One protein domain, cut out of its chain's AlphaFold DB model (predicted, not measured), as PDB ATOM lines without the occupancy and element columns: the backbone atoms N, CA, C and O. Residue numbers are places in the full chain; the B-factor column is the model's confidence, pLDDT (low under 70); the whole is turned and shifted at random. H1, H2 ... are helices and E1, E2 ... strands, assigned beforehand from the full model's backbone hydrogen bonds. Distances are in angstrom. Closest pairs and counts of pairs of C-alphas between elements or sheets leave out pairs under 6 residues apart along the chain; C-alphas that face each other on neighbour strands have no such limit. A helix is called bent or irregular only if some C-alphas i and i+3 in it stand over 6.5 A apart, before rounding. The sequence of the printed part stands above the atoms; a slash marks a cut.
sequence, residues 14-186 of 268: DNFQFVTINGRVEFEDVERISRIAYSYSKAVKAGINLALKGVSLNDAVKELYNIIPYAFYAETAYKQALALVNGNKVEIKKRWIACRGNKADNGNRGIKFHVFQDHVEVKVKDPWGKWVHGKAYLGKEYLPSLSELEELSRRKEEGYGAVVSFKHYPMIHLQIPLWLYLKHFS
ATOM      1  N   ASP A  14     133.477 127.604 119.936       69.38
ATOM      2  CA  ASP A  14     134.452 126.569 120.274       69.38
ATOM      3  C   ASP A  14     134.488 126.282 121.788       69.38
ATOM      4  O   ASP A  14     134.692 125.135 122.190       69.38
ATOM      5  N   ASN A  15     134.218 127.284 122.630       67.00
ATOM      6  CA  ASN A  15     134.222 127.150 124.089       67.00
ATOM      7  C   ASN A  15     132.886 126.644 124.672       67.00
ATOM      8  O   ASN A  15     132.883 125.955 125.694       67.00
ATOM      9  N   PHE A  16     131.746 126.920 124.028       69.50
ATOM     10  CA  PHE A  16     130.408 126.534 124.504       69.50
ATOM     11  C   PHE A  16     129.815 125.369 123.702       69.50
ATOM     12  O   PHE A  16     128.738 125.460 123.118       69.50
ATOM     13  N   GLN A  17     130.511 124.232 123.688       83.38
ATOM     14  CA  GLN A  17     130.083 123.057 122.914       83.38
ATOM     15  C   GLN A  17     129.109 122.130 123.655       83.38
ATOM     16  O   GLN A  17     128.433 121.315 123.019       83.38
ATOM     17  N   PHE A  18     129.011 122.240 124.983       89.19
ATOM     18  CA  PHE A  18     128.260 121.295 125.809       89.19
ATOM     19  C   PHE A  18     127.427 121.983 126.892       89.19
ATOM     20  O   PHE A  18     127.846 122.976 127.483       89.19
ATOM     21  N   VAL A  19     126.278 121.389 127.208       91.69
ATOM     22  CA  VAL A  19     125.448 121.720 128.374       91.69
ATOM     23  C   VAL A  19     125.567 120.594 129.390       91.69
ATOM     24  O   VAL A  19     125.598 119.422 129.022       91.69
ATOM     25  N   THR A  20     125.642 120.930 130.679       94.69
ATOM     26  CA  THR A  20     125.716 119.924 131.746       94.69
ATOM     27  C   THR A  20     124.357 119.739 132.414       94.69
ATOM     28  O   THR A  20     123.878 120.645 133.094       94.69
ATOM     29  N   ILE A  21     123.771 118.548 132.277       95.00
ATOM     30  CA  ILE A  21     122.569 118.134 133.011       95.00
ATOM     31  C   ILE A  21     123.007 117.432 134.298       95.00
ATOM     32  O   ILE A  21     123.860 116.542 134.276       95.00
ATOM     33  N   ASN A  22     122.434 117.844 135.427       94.75
ATOM     34  CA  ASN A  22     122.822 117.381 136.757       94.75
ATOM     35  C   ASN A  22     121.687 116.591 137.403       94.75
ATOM     36  O   ASN A  22     120.545 117.038 137.380       94.75
ATOM     37  N   GLY A  23     122.005 115.468 138.039       93.81
ATOM     38  CA  GLY A  23     121.017 114.645 138.732       93.81
ATOM     39  C   GLY A  23     121.611 113.939 139.940       93.81
ATOM     40  O   GLY A  23     122.803 113.624 139.965       93.81
ATOM     41  N   ARG A  24     120.780 113.684 140.954       95.44
ATOM     42  CA  ARG A  24     121.153 112.779 142.049       95.44
ATOM     43  C   ARG A  24     121.240 111.362 141.496       95.44
ATOM     44  O   ARG A  24     120.394 110.987 140.688       95.44
ATOM     45  N   VAL A  25     122.227 110.591 141.946       96.44
ATOM     46  CA  VAL A  25     122.358 109.174 141.592       96.44
ATOM     47  C   VAL A  25     122.435 108.301 142.839       96.44
ATOM     48  O   VAL A  25     123.140 108.616 143.797       96.44
ATOM     49  N   GLU A  26     121.695 107.202 142.818       96.75
ATOM     50  CA  GLU A  26     121.668 106.184 143.862       96.75
ATOM     51  C   GLU A  26     122.379 104.942 143.340       96.75
ATOM     52  O   GLU A  26     121.853 104.232 142.486       96.75
ATOM     53  N   PHE A  27     123.615 104.732 143.792       96.94
ATOM     54  CA  PHE A  27     124.418 103.579 143.396       96.94
ATOM     55  C   PHE A  27     124.100 102.365 144.260       96.94
ATOM     56  O   PHE A  27     123.934 102.493 145.470       96.94
ATOM     57  N   GLU A  28     124.107 101.189 143.637       96.25
ATOM     58  CA  GLU A  28     123.965  99.903 144.332       96.25
ATOM     59  C   GLU A  28     125.148  99.627 145.275       96.25
ATOM     60  O   GLU A  28     124.982  98.998 146.313       96.25
ATOM     61  N   ASP A  29     126.339 100.135 144.934       94.94
ATOM     62  CA  ASP A  29     127.571  99.973 145.710       94.94
ATOM     63  C   ASP A  29     128.325 101.312 145.817       94.94
ATOM     64  O   ASP A  29     129.171 101.681 144.990       94.94
ATOM     65  N   VAL A  30     127.973 102.084 146.848       92.94
ATOM     66  CA  VAL A  30     128.532 103.423 147.095       92.94
ATOM     67  C   VAL A  30     130.004 103.359 147.507       92.94
ATOM     68  O   VAL A  30     130.778 104.250 147.139       92.94
ATOM     69  N   GLU A  31     130.421 102.323 148.239       93.06
ATOM     70  CA  GLU A  31     131.811 102.151 148.676       93.06
ATOM     71  C   GLU A  31     132.735 101.974 147.475       93.06
ATOM     72  O   GLU A  31     133.781 102.627 147.365       93.06
ATOM     73  N   ARG A  32     132.306 101.159 146.511       95.19
ATOM     74  CA  ARG A  32     133.062 100.897 145.294       95.19
ATOM     75  C   ARG A  32     133.190 102.126 144.411       95.19
ATOM     76  O   ARG A  32     134.308 102.424 143.987       95.19
ATOM     77  N   ILE A  33     132.118 102.894 144.190       95.12
ATOM     78  CA  ILE A  33     132.247 104.174 143.468       95.12
ATOM     79  C   ILE A  33     133.144 105.139 144.244       95.12
ATOM     80  O   ILE A  33     133.992 105.800 143.645       95.12
ATOM     81  N   SER A  34     133.017 105.204 145.570       94.06
ATOM     82  CA  SER A  34     133.849 106.083 146.400       94.06
ATOM     83  C   SER A  34     135.336 105.742 146.280       94.06
ATOM     84  O   SER A  34     136.170 106.650 146.195       94.06
ATOM     85  N   ARG A  35     135.679 104.449 146.193       95.38
ATOM     86  CA  ARG A  35     137.042 103.971 145.926       95.38
ATOM     87  C   ARG A  35     137.533 104.399 144.543       95.38
ATOM     88  O   ARG A  35     138.640 104.923 144.435       95.38
ATOM     89  N   ILE A  36     136.711 104.246 143.501       96.81
ATOM     90  CA  ILE A  36     137.055 104.698 142.142       96.81
ATOM     91  C   ILE A  36     137.279 106.218 142.130       96.81
ATOM     92  O   ILE A  36     138.283 106.682 141.594       96.81
ATOM     93  N   ALA A  37     136.406 106.995 142.779       95.94
ATOM     94  CA  ALA A  37     136.508 108.452 142.881       95.94
ATOM     95  C   ALA A  37     137.765 108.908 143.615       95.94
ATOM     96  O   ALA A  37     138.423 109.865 143.202       95.94
ATOM     97  N   TYR A  38     138.125 108.213 144.692       95.25
ATOM     98  CA  TYR A  38     139.365 108.470 145.409       95.25
ATOM     99  C   TYR A  38     140.588 108.246 144.509       95.25
ATOM    100  O   TYR A  38     141.416 109.150 144.373       95.25
ATOM    101  N   SER A  39     140.676 107.089 143.847       96.62
ATOM    102  CA  SER A  39     141.799 106.768 142.960       96.62
ATOM    103  C   SER A  39     141.866 107.685 141.741       96.62
ATOM    104  O   SER A  39     142.951 108.139 141.388       96.62
ATOM    105  N   TYR A  40     140.724 108.033 141.142       97.44
ATOM    106  CA  TYR A  40     140.658 108.993 140.040       97.44
ATOM    107  C   TYR A  40     141.189 110.360 140.479       97.44
ATOM    108  O   TYR A  40     142.082 110.919 139.851       97.44
ATOM    109  N   SER A  41     140.722 110.874 141.619       94.94
ATOM    110  CA  SER A  41     141.173 112.169 142.146       94.94
ATOM    111  C   SER A  41     142.667 112.154 142.495       94.94
ATOM    112  O   SER A  41     143.365 113.149 142.293       94.94
ATOM    113  N   LYS A  42     143.189 111.018 142.981       95.69
ATOM    114  CA  LYS A  42     144.629 110.801 143.190       95.69
ATOM    115  C   LYS A  42     145.400 110.806 141.864       95.69
ATOM    116  O   LYS A  42     146.469 111.407 141.805       95.69
ATOM    117  N   ALA A  43     144.849 110.207 140.810       97.31
ATOM    118  CA  ALA A  43     145.434 110.234 139.473       97.31
ATOM    119  C   ALA A  43     145.472 111.659 138.899       97.31
ATOM    120  O   ALA A  43     146.507 112.061 138.384       97.31
ATOM    121  N   VAL A  44     144.421 112.474 139.069       96.19
ATOM    122  CA  VAL A  44     144.454 113.891 138.646       96.19
ATOM    123  C   VAL A  44     145.532 114.667 139.412       96.19
ATOM    124  O   VAL A  44     146.293 115.414 138.805       96.19
ATOM    125  N   LYS A  45     145.667 114.460 140.732       94.56
ATOM    126  CA  LYS A  45     146.736 115.090 141.537       94.56
ATOM    127  C   LYS A  45     148.135 114.728 141.041       94.56
ATOM    128  O   LYS A  45     148.991 115.603 140.945       94.56
ATOM    129  N   ALA A  46     148.371 113.450 140.752       95.81
ATOM    130  CA  ALA A  46     149.625 113.005 140.156       95.81
ATOM    131  C   ALA A  46     149.814 113.629 138.763       95.81
ATOM    132  O   ALA A  46     150.878 114.166 138.473       95.81
ATOM    133  N   GLY A  47     148.745 113.667 137.965       96.31
ATOM    134  CA  GLY A  47     148.700 114.278 136.643       96.31
ATOM    135  C   GLY A  47     149.063 115.760 136.650       96.31
ATOM    136  O   GLY A  47     149.774 116.191 135.757       96.31
ATOM    137  N   ILE A  48     148.671 116.531 137.670       94.88
ATOM    138  CA  ILE A  48     149.065 117.947 137.810       94.88
ATOM    139  C   ILE A  48     150.585 118.075 137.930       94.88
ATOM    140  O   ILE A  48     151.184 118.922 137.276       94.88
ATOM    141  N   ASN A  49     151.229 117.214 138.724       93.62
ATOM    142  CA  ASN A  49     152.688 117.236 138.846       93.62
ATOM    143  C   ASN A  49     153.376 116.829 137.532       93.62
ATOM    144  O   ASN A  49     154.430 117.368 137.217       93.62
ATOM    145  N   LEU A  50     152.796 115.892 136.775       95.56
ATOM    146  CA  LEU A  50     153.304 115.488 135.458       95.56
ATOM    147  C   LEU A  50     153.120 116.596 134.411       95.56
ATOM    148  O   LEU A  50     154.040 116.878 133.648       95.56
ATOM    149  N   ALA A  51     151.976 117.281 134.437       94.31
ATOM    150  CA  ALA A  51     151.669 118.405 133.561       94.31
ATOM    151  C   ALA A  51     152.622 119.582 133.807       94.31
ATOM    152  O   ALA A  51     153.174 120.127 132.857       94.31
ATOM    153  N   LEU A  52     152.904 119.915 135.073       92.38
ATOM    154  CA  LEU A  52     153.900 120.933 135.443       92.38
ATOM    155  C   LEU A  52     155.321 120.590 134.963       92.38
ATOM    156  O   LEU A  52     156.118 121.491 134.725       92.38
ATOM    157  N   LYS A  53     155.641 119.298 134.815       93.50
ATOM    158  CA  LYS A  53     156.919 118.814 134.268       93.50
ATOM    159  C   LYS A  53     156.930 118.717 132.737       93.50
ATOM    160  O   LYS A  53     157.948 118.324 132.177       93.50
ATOM    161  N   GLY A  54     155.819 119.019 132.064       93.12
ATOM    162  CA  GLY A  54     155.710 118.930 130.607       93.12
ATOM    163  C   GLY A  54     155.720 117.500 130.054       93.12
ATOM    164  O   GLY A  54     156.141 117.290 128.920       93.12
ATOM    165  N   VAL A  55     155.284 116.504 130.834       96.31
ATOM    166  CA  VAL A  55     155.266 115.098 130.389       96.31
ATOM    167  C   VAL A  55     154.284 114.911 129.223       96.31
ATOM    168  O   VAL A  55     153.208 115.514 129.178       96.31
ATOM    169  N   SER A  56     154.631 114.060 128.256       96.31
ATOM    170  CA  SER A  56     153.742 113.754 127.130       96.31
ATOM    171  C   SER A  56     152.459 113.054 127.608       96.31
ATOM    172  O   SER A  56     152.462 112.345 128.614       96.31
ATOM    173  N   LEU A  57     151.350 113.199 126.870       95.38
ATOM    174  CA  LEU A  57     150.092 112.508 127.197       95.38
ATOM    175  C   LEU A  57     150.289 110.988 127.320       95.38
ATOM    176  O   LEU A  57     149.784 110.382 128.258       95.38
ATOM    177  N   ASN A  58     151.030 110.378 126.392       96.12
ATOM    178  CA  ASN A  58     151.207 108.927 126.352       96.12
ATOM    179  C   ASN A  58     151.981 108.408 127.566       96.12
ATOM    180  O   ASN A  58     151.603 107.390 128.144       96.12
ATOM    181  N   ASP A  59     153.043 109.104 127.970       97.12
ATOM    182  CA  ASP A  59     153.855 108.677 129.110       97.12
ATOM    183  C   ASP A  59     153.151 108.975 130.432       97.12
ATOM    184  O   ASP A  59     153.114 108.116 131.314       97.12
ATOM    185  N   ALA A  60     152.454 110.111 130.521       97.38
ATOM    186  CA  ALA A  60     151.606 110.406 131.664       97.38
ATOM    187  C   ALA A  60     150.505 109.349 131.840       97.38
ATOM    188  O   ALA A  60     150.267 108.892 132.954       97.38
ATOM    189  N   VAL A  61     149.858 108.896 130.759       97.44
ATOM    190  CA  VAL A  61     148.841 107.832 130.834       97.44
ATOM    191  C   VAL A  61     149.429 106.526 131.369       97.44
ATOM    192  O   VAL A  61     148.789 105.904 132.216       97.44
ATOM    193  N   LYS A  62     150.635 106.121 130.939       97.50
ATOM    194  CA  LYS A  62     151.315 104.922 131.472       97.50
ATOM    195  C   LYS A  62     151.562 105.042 132.975       97.50
ATOM    196  O   LYS A  62     151.284 104.101 133.712       97.50
ATOM    197  N   GLU A  63     152.037 106.196 133.438       97.50
ATOM    198  CA  GLU A  63     152.273 106.432 134.865       97.50
ATOM    199  C   GLU A  63     150.971 106.430 135.674       97.50
ATOM    200  O   GLU A  63     150.870 105.766 136.709       97.50
ATOM    201  N   LEU A  64     149.947 107.135 135.189       97.94
ATOM    202  CA  LEU A  64     148.653 107.244 135.860       97.94
ATOM    203  C   LEU A  64     147.873 105.924 135.864       97.94
ATOM    204  O   LEU A  64     147.075 105.703 136.779       97.94
ATOM    205  N   TYR A  65     148.127 105.025 134.910       97.69
ATOM    206  CA  TYR A  65     147.534 103.686 134.876       97.69
ATOM    207  C   TYR A  65     147.860 102.873 136.141       97.69
ATOM    208  O   TYR A  65     147.022 102.110 136.614       97.69
ATOM    209  N   ASN A  66     149.023 103.105 136.761       97.25
ATOM    210  CA  ASN A  66     149.390 102.466 138.031       97.25
ATOM    211  C   ASN A  66     148.512 102.920 139.212       97.25
ATOM    212  O   ASN A  66     148.422 102.230 140.226       97.25
ATOM    213  N   ILE A  67     147.865 104.086 139.103       97.31
ATOM    214  CA  ILE A  67     146.959 104.632 140.125       97.31
ATOM    215  C   ILE A  67     145.511 104.241 139.819       97.31
ATOM    216  O   ILE A  67     144.750 103.886 140.723       97.31
ATOM    217  N   ILE A  68     145.121 104.325 138.547       97.31
ATOM    218  CA  ILE A  68     143.791 103.972 138.067       97.31
ATOM    219  C   ILE A  68     143.924 103.132 136.785       97.31
ATOM    220  O   ILE A  68     144.112 103.702 135.710       97.31
ATOM    221  N   PRO A  69     143.835 101.786 136.868       96.31
ATOM    222  CA  PRO A  69     144.178 100.868 135.775       96.31
ATOM    223  C   PRO A  69     143.070 100.776 134.722       96.31
ATOM    224  O   PRO A  69     142.533  99.722 134.392       96.31
ATOM    225  N   TYR A  70     142.699 101.931 134.183       96.75
ATOM    226  CA  TYR A  70     141.764 102.082 133.090       96.75
ATOM    227  C   TYR A  70     142.198 103.277 132.242       96.75
ATOM    228  O   TYR A  70     142.086 104.426 132.670       96.75
ATOM    229  N   ALA A  71     142.703 103.000 131.036       94.38
ATOM    230  CA  ALA A  71     143.381 103.988 130.193       94.38
ATOM    231  C   ALA A  71     142.539 105.251 129.944       94.38
ATOM    232  O   ALA A  71     143.058 106.354 130.028       94.38
ATOM    233  N   PHE A  72     141.225 105.110 129.750       94.81
ATOM    234  CA  PHE A  72     140.323 106.244 129.517       94.81
ATOM    235  C   PHE A  72     140.163 107.141 130.750       94.81
ATOM    236  O   PHE A  72     140.036 108.358 130.611       94.81
ATOM    237  N   TYR A  73     140.211 106.577 131.962       97.25
ATOM    238  CA  TYR A  73     140.243 107.381 133.186       97.25
ATOM    239  C   TYR A  73     141.599 108.050 133.373       97.25
ATOM    240  O   TYR A  73     141.630 109.229 133.704       97.25
ATOM    241  N   ALA A  74     142.704 107.342 133.124       97.62
ATOM    242  CA  ALA A  74     144.047 107.919 133.196       97.62
ATOM    243  C   ALA A  74     144.223 109.081 132.197       97.62
ATOM    244  O   ALA A  74     144.675 110.162 132.569       97.62
ATOM    245  N   GLU A  75     143.778 108.898 130.952       96.75
ATOM    246  CA  GLU A  75     143.798 109.925 129.906       96.75
ATOM    247  C   GLU A  75     142.905 111.118 130.266       96.75
ATOM    248  O   GLU A  75     143.334 112.269 130.163       96.75
ATOM    249  N   THR A  76     141.676 110.862 130.737       96.50
ATOM    250  CA  THR A  76     140.771 111.933 131.185       96.50
ATOM    251  C   THR A  76     141.374 112.693 132.369       96.50
ATOM    252  O   THR A  76     141.332 113.923 132.382       96.50
ATOM    253  N   ALA A  77     141.991 111.990 133.322       96.94
ATOM    254  CA  ALA A  77     142.629 112.596 134.483       96.94
ATOM    255  C   ALA A  77     143.793 113.511 134.085       96.94
ATOM    256  O   ALA A  77     143.899 114.615 134.618       96.94
ATOM    257  N   TYR A  78     144.625 113.101 133.121       97.00
ATOM    258  CA  TYR A  78     145.725 113.939 132.644       97.00
ATOM    259  C   TYR A  78     145.240 115.166 131.866       97.00
ATOM    260  O   TYR A  78     145.723 116.271 132.095       97.00
ATOM    261  N   LYS A  79     144.231 115.013 131.001       94.56
ATOM    262  CA  LYS A  79     143.628 116.157 130.294       94.56
ATOM    263  C   LYS A  79     142.990 117.158 131.259       94.56
ATOM    264  O   LYS A  79     143.122 118.361 131.061       94.56
ATOM    265  N   GLN A  80     142.338 116.675 132.317       93.38
ATOM    266  CA  GLN A  80     141.839 117.544 133.383       93.38
ATOM    267  C   GLN A  80     142.977 118.234 134.134       93.38
ATOM    268  O   GLN A  80     142.862 119.415 134.432       93.38
ATOM    269  N   ALA A  81     144.075 117.531 134.416       93.75
ATOM    270  CA  ALA A  81     145.244 118.141 135.031       93.75
ATOM    271  C   ALA A  81     145.821 119.274 134.168       93.75
ATOM    272  O   ALA A  81     146.026 120.362 134.689       93.75
ATOM    273  N   LEU A  82     145.998 119.058 132.859       92.88
ATOM    274  CA  LEU A  82     146.447 120.096 131.920       92.88
ATOM    275  C   LEU A  82     145.535 121.332 131.946       92.88
ATOM    276  O   LEU A  82     146.035 122.444 132.024       92.88
ATOM    277  N   ALA A  83     144.213 121.138 131.959       88.81
ATOM    278  CA  ALA A  83     143.248 122.238 132.035       88.81
ATOM    279  C   ALA A  83     143.254 122.985 133.384       88.81
ATOM    280  O   ALA A  83     142.753 124.102 133.470       88.81
ATOM    281  N   LEU A  84     143.778 122.368 134.446       87.94
ATOM    282  CA  LEU A  84     143.907 122.988 135.768       87.94
ATOM    283  C   LEU A  84     145.246 123.710 135.952       87.94
ATOM    284  O   LEU A  84     145.347 124.578 136.817       87.94
ATOM    285  N   VAL A  85     146.284 123.353 135.191       86.75
ATOM    286  CA  VAL A  85     147.602 123.985 135.299       86.75
ATOM    287  C   VAL A  85     147.605 125.306 134.526       86.75
ATOM    288  O   VAL A  85     147.875 125.342 133.336       86.75
ATOM    289  N   ASN A  86     147.387 126.410 135.243       68.19
ATOM    290  CA  ASN A  86     147.630 127.777 134.761       68.19
ATOM    291  C   ASN A  86     148.942 128.327 135.352       68.19
ATOM    292  O   ASN A  86     148.946 129.322 136.073       68.19
ATOM    293  N   GLY A  87     150.055 127.612 135.155       62.44
ATOM    294  CA  GLY A  87     151.383 127.989 135.672       62.44
ATOM    295  C   GLY A  87     151.602 127.781 137.181       62.44
ATOM    296  O   GLY A  87     152.745 127.747 137.623       62.44
ATOM    297  N   ASN A  88     150.540 127.561 137.964       68.31
ATOM    298  CA  ASN A  88     150.598 127.306 139.406       68.31
ATOM    299  C   ASN A  88     149.969 125.959 139.787       68.31
ATOM    300  O   ASN A  88     149.097 125.424 139.099       68.31
ATOM    301  N   LYS A  89     150.398 125.412 140.929       74.25
ATOM    302  CA  LYS A  89     149.873 124.150 141.462       74.25
ATOM    303  C   LYS A  89     148.477 124.351 142.057       74.25
ATOM    304  O   LYS A  89     148.318 125.054 143.050       74.25
ATOM    305  N   VAL A  90     147.482 123.664 141.498       80.06
ATOM    306  CA  VAL A  90     146.114 123.625 142.038       80.06
ATOM    307  C   VAL A  90     145.968 122.482 143.045       80.06
ATOM    308  O   VAL A  90     146.346 121.339 142.777       80.06
ATOM    309  N   GLU A  91     145.392 122.773 144.213       80.44
ATOM    310  CA  GLU A  91     145.125 121.766 145.240       80.44
ATOM    311  C   GLU A  91     143.741 121.123 145.054       80.44
ATOM    312  O   GLU A  91     142.697 121.770 145.147       80.44
ATOM    313  N   ILE A  92     143.717 119.806 144.849       81.94
ATOM    314  CA  ILE A  92     142.474 119.040 144.730       81.94
ATOM    315  C   ILE A  92     142.014 118.540 146.107       81.94
ATOM    316  O   ILE A  92     142.651 117.676 146.714       81.94
ATOM    317  N   LYS A  93     140.861 119.020 146.583       80.62
ATOM    318  CA  LYS A  93     140.288 118.606 147.884       80.62
ATOM    319  C   LYS A  93     139.127 117.619 147.779       80.62
ATOM    320  O   LYS A  93     138.890 116.850 148.705       80.62
ATOM    321  N   LYS A  94     138.395 117.630 146.664       85.06
ATOM    322  CA  LYS A  94     137.171 116.831 146.490       85.06
ATOM    323  C   LYS A  94     137.448 115.501 145.796       85.06
ATOM    324  O   LYS A  94     138.486 115.335 145.165       85.06
ATOM    325  N   ARG A  95     136.506 114.566 145.935       90.38
ATOM    326  CA  ARG A  95     136.509 113.270 145.249       90.38
ATOM    327  C   ARG A  95     135.483 113.290 144.121       90.38
ATOM    328  O   ARG A  95     134.333 113.673 144.341       90.38
ATOM    329  N   TRP A  96     135.897 112.890 142.929       95.38
ATOM    330  CA  TRP A  96     135.020 112.699 141.775       95.38
ATOM    331  C   TRP A  96     135.631 111.689 140.807       95.38
ATOM    332  O   TRP A  96     136.787 111.295 140.950       95.38
ATOM    333  N   ILE A  97     134.842 111.288 139.819       96.00
ATOM    334  CA  ILE A  97     135.268 110.496 138.669       96.00
ATOM    335  C   ILE A  97     134.815 111.255 137.439       96.00
ATOM    336  O   ILE A  97     133.688 111.743 137.413       96.00
ATOM    337  N   ALA A  98     135.661 111.344 136.423       96.56
ATOM    338  CA  ALA A  98     135.247 111.828 135.118       96.56
ATOM    339  C   ALA A  98     135.693 110.851 134.037       96.56
ATOM    340  O   ALA A  98     136.750 110.229 134.132       96.56
ATOM    341  N   CYS A  99     134.891 110.746 132.988       96.06
ATOM    342  CA  CYS A  99     135.289 110.078 131.764       96.06
ATOM    343  C   CYS A  99     134.888 110.952 130.593       96.06
ATOM    344  O   CYS A  99     133.711 111.297 130.443       96.06
ATOM    345  N   ARG A 100     135.861 111.297 129.752       90.44
ATOM    346  CA  ARG A 100     135.563 111.943 128.482       90.44
ATOM    347  C   ARG A 100     134.879 110.934 127.560       90.44
ATOM    348  O   ARG A 100     135.285 109.774 127.488       90.44
ATOM    349  N   GLY A 101     133.829 111.385 126.884       87.38
ATOM    350  CA  GLY A 101     133.159 110.612 125.848       87.38
ATOM    351  C   GLY A 101     133.824 110.739 124.487       87.38
ATOM    352  O   GLY A 101     134.525 111.712 124.207       87.38
ATOM    353  N   ASN A 102     133.556 109.760 123.633       87.38
ATOM    354  CA  ASN A 102     133.910 109.768 122.224       87.38
ATOM    355  C   ASN A 102     132.839 109.002 121.440       87.38
ATOM    356  O   ASN A 102     132.372 107.946 121.872       87.38
ATOM    357  N   LYS A 103     132.504 109.503 120.249       89.25
ATOM    358  CA  LYS A 103     131.609 108.840 119.301       89.25
ATOM    359  C   LYS A 103     132.056 107.412 118.960       89.25
ATOM    360  O   LYS A 103     131.228 106.521 118.826       89.25
ATOM    361  N   ALA A 104     133.368 107.155 118.911       88.25
ATOM    362  CA  ALA A 104     133.908 105.825 118.617       88.25
ATOM    363  C   ALA A 104     133.629 104.779 119.719       88.25
ATOM    364  O   ALA A 104     133.624 103.581 119.432       88.25
ATOM    365  N   ASP A 105     133.369 105.222 120.953       86.88
ATOM    366  CA  ASP A 105     133.209 104.377 122.144       86.88
ATOM    367  C   ASP A 105     131.737 104.192 122.558       86.88
ATOM    368  O   ASP A 105     131.433 103.904 123.720       86.88
ATOM    369  N   ASN A 106     130.815 104.349 121.605       88.94
ATOM    370  CA  ASN A 106     129.373 104.379 121.838       88.94
ATOM    371  C   ASN A 106     128.990 105.425 122.898       88.94
ATOM    372  O   ASN A 106     128.312 105.119 123.883       88.94
ATOM    373  N   GLY A 107     129.479 106.654 122.726       91.81
ATOM    374  CA  GLY A 107     129.188 107.775 123.611       91.81
ATOM    375  C   GLY A 107     130.258 107.982 124.676       91.81
ATOM    376  O   GLY A 107     130.981 108.979 124.646       91.81
ATOM    377  N   ASN A 108     130.378 107.036 125.611       95.38
ATOM    378  CA  ASN A 108     131.331 107.095 126.718       95.38
ATOM    379  C   ASN A 108     131.719 105.688 127.192       95.38
ATOM    380  O   ASN A 108     130.866 104.830 127.428       95.38
ATOM    381  N   ARG A 109     133.022 105.431 127.343       92.94
ATOM    382  CA  ARG A 109     133.515 104.085 127.655       92.94
ATOM    383  C   ARG A 109     133.527 103.761 129.146       92.94
ATOM    384  O   ARG A 109     133.372 102.594 129.499       92.94
ATOM    385  N   GLY A 110     133.734 104.767 129.994       94.94
ATOM    386  CA  GLY A 110     133.880 104.594 131.438       94.94
ATOM    387  C   GLY A 110     132.586 104.815 132.210       94.94
ATOM    388  O   GLY A 110     132.351 104.142 133.205       94.94
ATOM    389  N   ILE A 111     131.722 105.721 131.752       96.94
ATOM    390  CA  ILE A 111     130.449 106.022 132.411       96.94
ATOM    391  C   ILE A 111     129.352 106.022 131.353       96.94
ATOM    392  O   ILE A 111     129.255 106.952 130.560       96.94
ATOM    393  N   LYS A 112     128.541 104.968 131.340       96.56
ATOM    394  CA  LYS A 112     127.430 104.791 130.403       96.56
ATOM    395  C   LYS A 112     126.108 105.121 131.064       96.56
ATOM    396  O   LYS A 112     125.998 105.049 132.287       96.56
ATOM    397  N   PHE A 113     125.100 105.410 130.253       96.75
ATOM    398  CA  PHE A 113     123.730 105.494 130.726       96.75
ATOM    399  C   PHE A 113     122.757 104.745 129.814       96.75
ATOM    400  O   PHE A 113     123.097 104.446 128.671       96.75
ATOM    401  N   HIS A 114     121.579 104.444 130.354       97.38
ATOM    402  CA  HIS A 114     120.421 103.929 129.636       97.38
ATOM    403  C   HIS A 114     119.157 104.628 130.143       97.38
ATOM    404  O   HIS A 114     118.977 104.771 131.357       97.38
ATOM    405  N   VAL A 115     118.305 105.105 129.236       97.06
ATOM    406  CA  VAL A 115     117.115 105.883 129.610       97.06
ATOM    407  C   VAL A 115     115.904 104.974 129.826       97.06
ATOM    408  O   VAL A 115     115.445 104.303 128.904       97.06
ATOM    409  N   PHE A 116     115.349 105.001 131.038       95.12
ATOM    410  CA  PHE A 116     114.053 104.409 131.376       95.12
ATOM    411  C   PHE A 116     112.952 105.484 131.409       95.12
ATOM    412  O   PHE A 116     113.207 106.678 131.260       95.12
ATOM    413  N   GLN A 117     111.698 105.062 131.599       90.19
ATOM    414  CA  GLN A 117     110.539 105.967 131.608       90.19
ATOM    415  C   GLN A 117     110.541 106.961 132.782       90.19
ATOM    416  O   GLN A 117     110.007 108.062 132.666       90.19
ATOM    417  N   ASP A 118     111.109 106.574 133.923       89.94
ATOM    418  CA  ASP A 118     111.059 107.316 135.186       89.94
ATOM    419  C   ASP A 118     112.442 107.750 135.700       89.94
ATOM    420  O   ASP A 118     112.534 108.666 136.521       89.94
ATOM    421  N   HIS A 119     113.515 107.124 135.215       94.25
ATOM    422  CA  HIS A 119     114.886 107.392 135.632       94.25
ATOM    423  C   HIS A 119     115.893 107.083 134.517       94.25
ATOM    424  O   HIS A 119     115.554 106.575 133.452       94.25
ATOM    425  N   VAL A 120     117.160 107.385 134.778       97.56
ATOM    426  CA  VAL A 120     118.282 107.021 133.913       97.56
ATOM    427  C   VAL A 120     119.167 106.044 134.675       97.56
ATOM    428  O   VAL A 120     119.680 106.375 135.741       97.56
ATOM    429  N   GLU A 121     119.363 104.839 134.156       97.88
ATOM    430  CA  GLU A 121     120.363 103.926 134.705       97.88
ATOM    431  C   GLU A 121     121.752 104.421 134.310       97.88
ATOM    432  O   GLU A 121     122.015 104.685 133.142       97.88
ATOM    433  N   VAL A 122     122.655 104.532 135.277       97.62
ATOM    434  CA  VAL A 122     124.054 104.913 135.087       97.62
ATOM    435  C   VAL A 122     124.937 103.721 135.428       97.62
ATOM    436  O   VAL A 122     124.791 103.106 136.481       97.62
ATOM    437  N   LYS A 123     125.897 103.416 134.553       97.56
ATOM    438  CA  LYS A 123     126.878 102.340 134.722       97.56
ATOM    439  C   LYS A 123     128.265 102.947 134.754       97.56
ATOM    440  O   LYS A 123     128.702 103.536 133.770       97.56
ATOM    441  N   VAL A 124     128.983 102.770 135.855       97.94
ATOM    442  CA  VAL A 124     130.375 103.213 136.004       97.94
ATOM    443  C   VAL A 124     131.290 102.000 135.926       97.94
ATOM    444  O   VAL A 124     131.116 101.025 136.658       97.94
ATOM    445  N   LYS A 125     132.275 102.036 135.030       97.38
ATOM    446  CA  LYS A 125     133.255 100.964 134.888       97.38
ATOM    447  C   LYS A 125     134.196 100.992 136.088       97.38
ATOM    448  O   LYS A 125     134.904 101.979 136.280       97.38
ATOM    449  N   ASP A 126     134.231  99.907 136.860       97.06
ATOM    450  CA  ASP A 126     135.277  99.678 137.856       97.06
ATOM    451  C   ASP A 126     136.590  99.295 137.142       97.06
ATOM    452  O   ASP A 126     136.606  98.288 136.420       97.06
ATOM    453  N   PRO A 127     137.692 100.049 137.333       96.38
ATOM    454  CA  PRO A 127     139.016  99.682 136.829       96.38
ATOM    455  C   PRO A 127     139.487  98.303 137.305       96.38
ATOM    456  O   PRO A 127     140.257  97.652 136.610       96.38
ATOM    457  N   TRP A 128     139.009  97.845 138.465       95.88
ATOM    458  CA  TRP A 128     139.415  96.581 139.085       95.88
ATOM    459  C   TRP A 128     138.333  95.497 139.014       95.88
ATOM    460  O   TRP A 128     138.441  94.486 139.706       95.88
ATOM    461  N   GLY A 129     137.254  95.684 138.247       92.50
ATOM    462  CA  GLY A 129     136.163  94.714 138.280       92.50
ATOM    463  C   GLY A 129     134.989  94.963 137.341       92.50
ATOM    464  O   GLY A 129     135.134  95.360 136.176       92.50
ATOM    465  N   LYS A 130     133.800  94.624 137.851       93.50
ATOM    466  CA  LYS A 130     132.524  94.703 137.132       93.50
ATOM    467  C   LYS A 130     131.990  96.137 137.109       93.50
ATOM    468  O   LYS A 130     132.472  97.009 137.820       93.50
ATOM    469  N   TRP A 131     131.009  96.381 136.252       97.31
ATOM    470  CA  TRP A 131     130.286  97.647 136.251       97.31
ATOM    471  C   TRP A 131     129.559  97.851 137.578       97.31
ATOM    472  O   TRP A 131     129.087  96.889 138.179       97.31
ATOM    473  N   VAL A 132     129.481  99.102 138.012       97.56
ATOM    474  CA  VAL A 132     128.677  99.517 139.156       97.56
ATOM    475  C   VAL A 132     127.482 100.289 138.630       97.56
ATOM    476  O   VAL A 132     127.653 101.233 137.854       97.56
ATOM    477  N   HIS A 133     126.289  99.864 139.026       98.06
ATOM    478  CA  HIS A 133     125.031 100.404 138.537       98.06
ATOM    479  C   HIS A 133     124.462 101.411 139.536       98.06
ATOM    480  O   HIS A 133     124.703 101.333 140.744       98.06
ATOM    481  N   GLY A 134     123.726 102.387 139.023       97.25
ATOM    482  CA  GLY A 134     122.988 103.333 139.835       97.25
ATOM    483  C   GLY A 134     121.818 103.944 139.086       97.25
ATOM    484  O   GLY A 134     121.793 103.964 137.857       97.25
ATOM    485  N   LYS A 135     120.849 104.459 139.834       97.81
ATOM    486  CA  LYS A 135     119.663 105.128 139.293       97.81
ATOM    487  C   LYS A 135     119.822 106.630 139.436       97.81
ATOM    488  O   LYS A 135     119.975 107.133 140.546       97.81
ATOM    489  N   ALA A 136     119.827 107.341 138.317       96.81
ATOM    490  CA  ALA A 136     119.941 108.785 138.262       96.81
ATOM    491  C   ALA A 136     118.599 109.452 137.956       96.81
ATOM    492  O   ALA A 136     117.871 109.050 137.047       96.81
ATOM    493  N   TYR A 137     118.320 110.529 138.681       94.88
ATOM    494  CA  TYR A 137     117.107 111.329 138.544       94.88
ATOM    495  C   TYR A 137     117.480 112.692 137.960       94.88
ATOM    496  O   TYR A 137     117.929 113.587 138.678       94.88
ATOM    497  N   LEU A 138     117.361 112.808 136.634       89.75
ATOM    498  CA  LEU A 138     117.871 113.935 135.840       89.75
ATOM    499  C   LEU A 138     116.799 114.956 135.425       89.75
ATOM    500  O   LEU A 138     117.143 115.876 134.705       89.75
ATOM    501  N   GLY A 139     115.555 114.844 135.907       89.06
ATOM    502  CA  GLY A 139     114.400 115.640 135.457       89.06
ATOM    503  C   GLY A 139     113.714 114.996 134.246       89.06
ATOM    504  O   GLY A 139     114.381 114.543 133.314       89.06
ATOM    505  N   LYS A 140     112.378 114.891 134.267       91.12
ATOM    506  CA  LYS A 140     111.614 114.167 133.228       91.12
ATOM    507  C   LYS A 140     111.694 114.855 131.867       91.12
ATOM    508  O   LYS A 140     111.690 114.186 130.838       91.12
ATOM    509  N   GLU A 141     111.812 116.176 131.872       91.94
ATOM    510  CA  GLU A 141     111.960 117.020 130.691       91.94
ATOM    511  C   GLU A 141     113.221 116.694 129.879       91.94
ATOM    512  O   GLU A 141     113.241 116.902 128.670       91.94
ATOM    513  N   TYR A 142     114.256 116.124 130.509       94.94
ATOM    514  CA  TYR A 142     115.508 115.778 129.838       94.94
ATOM    515  C   TYR A 142     115.511 114.382 129.216       94.94
ATOM    516  O   TYR A 142     116.335 114.133 128.332       94.94
ATOM    517  N   LEU A 143     114.603 113.484 129.617       94.50
ATOM    518  CA  LEU A 143     114.583 112.097 129.135       94.50
ATOM    519  C   LEU A 143     114.526 111.993 127.599       94.50
ATOM    520  O   LEU A 143     115.327 111.236 127.057       94.50
ATOM    521  N   PRO A 144     113.707 112.780 126.863       94.75
ATOM    522  CA  PRO A 144     113.703 112.735 125.397       94.75
ATOM    523  C   PRO A 144     115.066 113.070 124.776       94.75
ATOM    524  O   PRO A 144     115.534 112.363 123.883       94.75
ATOM    525  N   SER A 145     115.735 114.110 125.287       95.50
ATOM    526  CA  SER A 145     117.059 114.522 124.802       95.50
ATOM    527  C   SER A 145     118.146 113.489 125.112       95.50
ATOM    528  O   SER A 145     119.027 113.246 124.287       95.50
ATOM    529  N   LEU A 146     118.059 112.831 126.272       96.88
ATOM    530  CA  LEU A 146     118.987 111.777 126.671       96.88
ATOM    531  C   LEU A 146     118.767 110.492 125.861       96.88
ATOM    532  O   LEU A 146     119.749 109.868 125.468       96.88
ATOM    533  N   SER A 147     117.520 110.130 125.553       97.12
ATOM    534  CA  SER A 147     117.210 108.978 124.693       97.12
ATOM    535  C   SER A 147     117.758 109.173 123.281       97.12
ATOM    536  O   SER A 147     118.355 108.259 122.713       97.12
ATOM    537  N   GLU A 148     117.620 110.381 122.720       97.25
ATOM    538  CA  GLU A 148     118.225 110.703 121.426       97.25
ATOM    539  C   GLU A 148     119.760 110.642 121.494       97.25
ATOM    540  O   GLU A 148     120.393 110.067 120.609       97.25
ATOM    541  N   LEU A 149     120.371 111.167 122.561       96.75
ATOM    542  CA  LEU A 149     121.820 111.082 122.756       96.75
ATOM    543  C   LEU A 149     122.313 109.633 122.847       96.75
ATOM    544  O   LEU A 149     123.366 109.311 122.292       96.75
ATOM    545  N   GLU A 150     121.577 108.758 123.535       96.88
ATOM    546  CA  GLU A 150     121.886 107.328 123.628       96.88
ATOM    547  C   GLU A 150     121.851 106.666 122.243       96.88
ATOM    548  O   GLU A 150     122.759 105.912 121.879       96.88
ATOM    549  N   GLU A 151     120.849 106.996 121.430       96.81
ATOM    550  CA  GLU A 151     120.738 106.484 120.069       96.81
ATOM    551  C   GLU A 151     121.878 106.969 119.161       96.81
ATOM    552  O   GLU A 151     122.515 106.150 118.489       96.81
ATOM    553  N   LEU A 152     122.184 108.269 119.175       96.38
ATOM    554  CA  LEU A 152     123.302 108.853 118.423       96.38
ATOM    555  C   LEU A 152     124.640 108.242 118.852       96.38
ATOM    556  O   LEU A 152     125.494 107.929 118.018       96.38
ATOM    557  N   SER A 153     124.804 108.009 120.154       95.38
ATOM    558  CA  SER A 153     125.968 107.327 120.717       95.38
ATOM    559  C   SER A 153     126.083 105.904 120.171       95.38
ATOM    560  O   SER A 153     127.154 105.504 119.722       95.38
ATOM    561  N   ARG A 154     124.982 105.142 120.125       94.81
ATOM    562  CA  ARG A 154     124.955 103.782 119.558       94.81
ATOM    563  C   ARG A 154     125.288 103.755 118.062       94.81
ATOM    564  O   ARG A 154     125.932 102.812 117.608       94.81
ATOM    565  N   ARG A 155     124.889 104.787 117.315       95.69
ATOM    566  CA  ARG A 155     125.235 104.977 115.893       95.69
ATOM    567  C   ARG A 155     126.653 105.521 115.675       95.69
ATOM    568  O   ARG A 155     127.083 105.641 114.534       95.69
ATOM    569  N   LYS A 156     127.402 105.801 116.751       94.19
ATOM    570  CA  LYS A 156     128.746 106.403 116.730       94.19
ATOM    571  C   LYS A 156     128.789 107.782 116.069       94.19
ATOM    572  O   LYS A 156     129.798 108.170 115.478       94.19
ATOM    573  N   GLU A 157     127.697 108.522 116.189       93.56
ATOM    574  CA  GLU A 157     127.568 109.877 115.659       93.56
ATOM    575  C   GLU A 157     127.998 110.913 116.700       93.56
ATOM    576  O   GLU A 157     128.649 111.892 116.341       93.56
ATOM    577  N   GLU A 158     127.729 110.654 117.986       93.31
ATOM    578  CA  GLU A 158     128.041 111.584 119.075       93.31
ATOM    579  C   GLU A 158     128.670 110.939 120.312       93.31
ATOM    580  O   GLU A 158     128.516 109.750 120.591       93.31
ATOM    581  N   GLY A 159     129.410 111.769 121.049       93.31
ATOM    582  CA  GLY A 159     130.003 111.461 122.348       93.31
ATOM    583  C   GLY A 159     129.396 112.310 123.462       93.31
ATOM    584  O   GLY A 159     128.857 113.384 123.207       93.31
ATOM    585  N   TYR A 160     129.537 111.873 124.712       95.12
ATOM    586  CA  TYR A 160     129.143 112.686 125.867       95.12
ATOM    587  C   TYR A 160     130.124 112.553 127.026       95.12
ATOM    588  O   TYR A 160     130.604 111.466 127.358       95.12
ATOM    589  N   GLY A 161     130.434 113.674 127.666       95.44
ATOM    590  CA  GLY A 161     131.206 113.668 128.903       95.44
ATOM    591  C   GLY A 161     130.327 113.246 130.072       95.44
ATOM    592  O   GLY A 161     129.131 113.533 130.104       95.44
ATOM    593  N   ALA A 162     130.913 112.568 131.049       96.94
ATOM    594  CA  ALA A 162     130.208 112.216 132.269       96.94
ATOM    595  C   ALA A 162     131.124 112.401 133.475       96.94
ATOM    596  O   ALA A 162     132.298 112.021 133.449       96.94
ATOM    597  N   VAL A 163     130.574 112.988 134.535       97.06
ATOM    598  CA  VAL A 163     131.259 113.184 135.813       97.06
ATOM    599  C   VAL A 163     130.360 112.697 136.939       97.06
ATOM    600  O   VAL A 163     129.185 113.041 136.984       97.06
ATOM    601  N   VAL A 164     130.920 111.937 137.874       96.94
ATOM    602  CA  VAL A 164     130.273 111.588 139.140       96.94
ATOM    603  C   VAL A 164     130.987 112.331 140.257       96.94
ATOM    604  O   VAL A 164     132.184 112.123 140.457       96.94
ATOM    605  N   SER A 165     130.287 113.196 140.986       94.56
ATOM    606  CA  SER A 165     130.862 113.964 142.094       94.56
ATOM    607  C   SER A 165     130.239 113.615 143.441       94.56
ATOM    608  O   SER A 165     129.072 113.239 143.536       94.56
ATOM    609  N   PHE A 166     131.038 113.764 144.497       89.81
ATOM    610  CA  PHE A 166     130.643 113.504 145.876       89.81
ATOM    611  C   PHE A 166     130.641 114.825 146.646       89.81
ATOM    612  O   PHE A 166     131.684 115.274 147.126       89.81
ATOM    613  N   LYS A 167     129.481 115.495 146.703       78.12
ATOM    614  CA  LYS A 167     129.302 116.732 147.487       78.12
ATOM    615  C   LYS A 167     128.612 116.454 148.820       78.12
ATOM    616  O   LYS A 167     129.244 116.557 149.861       78.12
ATOM    617  N   HIS A 168     127.315 116.171 148.787       79.12
ATOM    618  CA  HIS A 168     126.515 115.783 149.963       79.12
ATOM    619  C   HIS A 168     125.968 114.370 149.763       79.12
ATOM    620  O   HIS A 168     126.015 113.539 150.657       79.12
ATOM    621  N   TYR A 169     125.552 114.095 148.533       86.88
ATOM    622  CA  TYR A 169     125.231 112.788 147.984       86.88
ATOM    623  C   TYR A 169     125.916 112.653 146.610       86.88
ATOM    624  O   TYR A 169     126.390 113.665 146.068       86.88
ATOM    625  N   PRO A 170     126.014 111.433 146.053       93.12
ATOM    626  CA  PRO A 170     126.515 111.227 144.703       93.12
ATOM    627  C   PRO A 170     125.655 111.961 143.665       93.12
ATOM    628  O   PRO A 170     124.425 111.866 143.657       93.12
ATOM    629  N   MET A 171     126.320 112.700 142.782       95.19
ATOM    630  CA  MET A 171     125.711 113.450 141.684       95.19
ATOM    631  C   MET A 171     126.307 112.993 140.361       95.19
ATOM    632  O   MET A 171     127.530 112.905 140.256       95.19
ATOM    633  N   ILE A 172     125.468 112.763 139.354       96.56
ATOM    634  CA  ILE A 172     125.893 112.593 137.963       96.56
ATOM    635  C   ILE A 172     125.770 113.936 137.234       96.56
ATOM    636  O   ILE A 172     124.815 114.691 137.434       96.56
ATOM    637  N   HIS A 173     126.753 114.225 136.394       96.44
ATOM    638  CA  HIS A 173     126.813 115.391 135.526       96.44
ATOM    639  C   HIS A 173     127.050 114.892 134.099       96.44
ATOM    640  O   HIS A 173     128.150 114.430 133.785       96.44
ATOM    641  N   LEU A 174     126.022 114.940 133.256       96.69
ATOM    642  CA  LEU A 174     126.106 114.536 131.853       96.69
ATOM    643  C   LEU A 174     126.334 115.770 130.986       96.69
ATOM    644  O   LEU A 174     125.520 116.689 130.985       96.69
ATOM    645  N   GLN A 175     127.447 115.785 130.263       95.25
ATOM    646  CA  GLN A 175     127.810 116.841 129.325       95.25
ATOM    647  C   GLN A 175     127.296 116.458 127.940       95.25
ATOM    648  O   GLN A 175     127.895 115.623 127.259       95.25
ATOM    649  N   ILE A 176     126.173 117.053 127.554       93.62
ATOM    650  CA  ILE A 176     125.489 116.784 126.291       93.62
ATOM    651  C   ILE A 176     125.834 117.861 125.254       93.62
ATOM    652  O   ILE A 176     126.055 119.010 125.645       93.62
ATOM    653  N   PRO A 177     125.878 117.541 123.950       91.69
ATOM    654  CA  PRO A 177     126.126 118.545 122.918       91.69
ATOM    655  C   PRO A 177     125.103 119.687 122.979       91.69
ATOM    656  O   PRO A 177     123.895 119.441 123.039       91.69
ATOM    657  N   LEU A 178     125.569 120.940 122.928       90.00
ATOM    658  CA  LEU A 178     124.699 122.121 123.006       90.00
ATOM    659  C   LEU A 178     123.629 122.110 121.908       90.00
ATOM    660  O   LEU A 178     122.477 122.447 122.163       90.00
ATOM    661  N   TRP A 179     123.977 121.672 120.697       88.81
ATOM    662  CA  TRP A 179     123.022 121.592 119.591       88.81
ATOM    663  C   TRP A 179     121.847 120.652 119.905       88.81
ATOM    664  O   TRP A 179     120.711 120.955 119.542       88.81
ATOM    665  N   LEU A 180     122.105 119.534 120.595       92.06
ATOM    666  CA  LEU A 180     121.080 118.558 120.961       92.06
ATOM    667  C   LEU A 180     120.202 119.118 122.075       92.06
ATOM    668  O   LEU A 180     118.983 118.997 122.015       92.06
ATOM    669  N   TYR A 181     120.808 119.804 123.045       91.75
ATOM    670  CA  TYR A 181     120.056 120.546 124.050       91.75
ATOM    671  C   TYR A 181     119.107 121.559 123.393       91.75
ATOM    672  O   TYR A 181     117.901 121.529 123.622       91.75
ATOM    673  N   LEU A 182     119.619 122.408 122.501       88.69
ATOM    674  CA  LEU A 182     118.802 123.404 121.808       88.69
ATOM    675  C   LEU A 182     117.707 122.755 120.956       88.69
ATOM    676  O   LEU A 182     116.593 123.262 120.932       88.69
ATOM    677  N   LYS A 183     117.953 121.611 120.312       89.62
ATOM    678  CA  LYS A 183     116.917 120.900 119.548       89.62
ATOM    679  C   LYS A 183     115.667 120.584 120.387       89.62
ATOM    680  O   LYS A 183     114.562 120.671 119.862       89.62
ATOM    681  N   HIS A 184     115.842 120.215 121.656       90.81
ATOM    682  CA  HIS A 184     114.741 119.819 122.549       90.81
ATOM    683  C   HIS A 184     114.171 120.979 123.369       90.81
ATOM    684  O   HIS A 184     112.987 120.970 123.688       90.81
ATOM    685  N   PHE A 185     115.001 121.966 123.713       88.38
ATOM    686  CA  PHE A 185     114.640 123.027 124.660       88.38
ATOM    687  C   PHE A 185     114.532 124.421 124.042       88.38
ATOM    688  O   PHE A 185     114.001 125.329 124.681       88.38
ATOM    689  N   SER A 186     115.022 124.629 122.816       81.12
ATOM    690  CA  SER A 186     114.820 125.910 122.139       81.12
ATOM    691  C   SER A 186     113.385 126.014 121.645       81.12
ATOM    692  O   SER A 186     112.828 125.087 121.062       81.12
TER     693      SER A 186
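What this domain is: This is residues 14 to 186 of the 268 residues of an uncharacterized protein of Metallosphaera yellowstonensis MK1 (UniProt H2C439). One antiparallel sheet of seven strands is curled like part of a barrel and folded back on itself, so that E2, E6 and E7 face E5, E4 and E3, with E1 as the hinge. A cluster of three helices, H1, H2 and H3, packs at the E2 end of the sheet through H1 and H3, while toward the other end the sheet curls round H4, and the short H5 sits beside H4 near the beginning of E1. The printed part has 173 residues with five named helices and seven named strands, in the order E1 H1 H2 H3 E2 E3 E4 E5 H4 E6 E7 H5; across the sheet the order is E2 E6 E7 E1 E5 E4 E3. The class is mixed, helices and strands. The whole is compact, with a radius of gyration of the C-alphas of 15.9 A and spans of 46 by 37 by 28 A.

Where its parts are: E1, residues 18 to 27, begins with C-alpha 18 at (128.260, 121.295, 125.809), is 25.3 A long and bends by 61 degrees at residue 24. The other strands are E2, residues 96 to 99; E3, residues 111 to 115; E4, residues 120 to 125; E5, residues 131 to 137, 19.1 A; E6, residues 161 to 166; and E7, residues 170 to 177, 23.0 A. H1, residues 30 to 52, is the longest helix at 33.0 A and ends with C-alpha 52 at (153.900, 120.933, 135.443). H2 is residues 57 to 65 and H3 residues 71 to 84, 19.8 A. H4, residues 140 to 154, is 21.7 A long and irregular, with C-alphas 141 and 144 7.0 A apart. H5, residues 178 to 185, ends with C-alpha 185 at (114.640, 123.027, 124.660).

How they stand to each other: The sheet is strongly twisted, with E2 and E3 as edge strands. E1 is staggered: its residues 18 to 24 pair with E7, with N 21 and O 174 at 2.9 A, and its residues 24 to 27 pair with E5, with N 135 and O 26 at 2.8 A. E6 and E7 form a hairpin, with N 173 and O 163 at 2.8 A, and E2 is the antiparallel neighbour of E6, with N 164 and O 97 at 2.8 A. E3, E4 and E5 make a meander, each strand the antiparallel neighbour of the one before, in two hairpins: N 112 and O 123 are 2.8 A apart, and N 122 and O 134 2.8 A. H1 is on the sheet at a height of 8.7 A, and its closest C-alphas to E2 are those of Ala 37 and Trp 96, 4.6 A. H3 is on the sheet over E2, across the strands at 70 degrees on the local plane, which is fitted to only just enough C-alphas, 6. H1 and H3 touch at a steep tilt of 54 degrees, the same way, closest at the C-alphas of Val 44 and Ala 77, 4.7 A. H2 is not on the sheet; it touches H3, closest at the C-alphas of Val 61 and Ala 74, 5.3 A, and forms a helical hairpin with H1, which touches it with residues 43 to 50 alone, closest at the C-alphas of Ala 43 and Leu 64, 5.7 A. H4 is on the sheet, closest to E3 at the C-alphas of Val 115 and Ser 147, 5.8 A. H5 only grazes the sheet with residues 178 to 182, and H4 touches H5 with residues 144 to 149 alone, closest at the C-alphas of Ser 145 and His 184, 6.2 A. H1 and H4 are apart. Every O i to N i+4 pair is within hydrogen-bond range in H2, H3 and H5, against 18 of 19 in H1 and 9 of 11 in H4.

The domain as a whole: The two C-alphas farthest apart, those of Lys 53 and Gln 117, are 48.2 A apart. The printed part has no cut. The links from H3 to E2 and from E2 to E3 are long, with 11 residues each. Mean pLDDT of the printed part is 92.8; residues 14 to 16 and 86 to 88 are under 70.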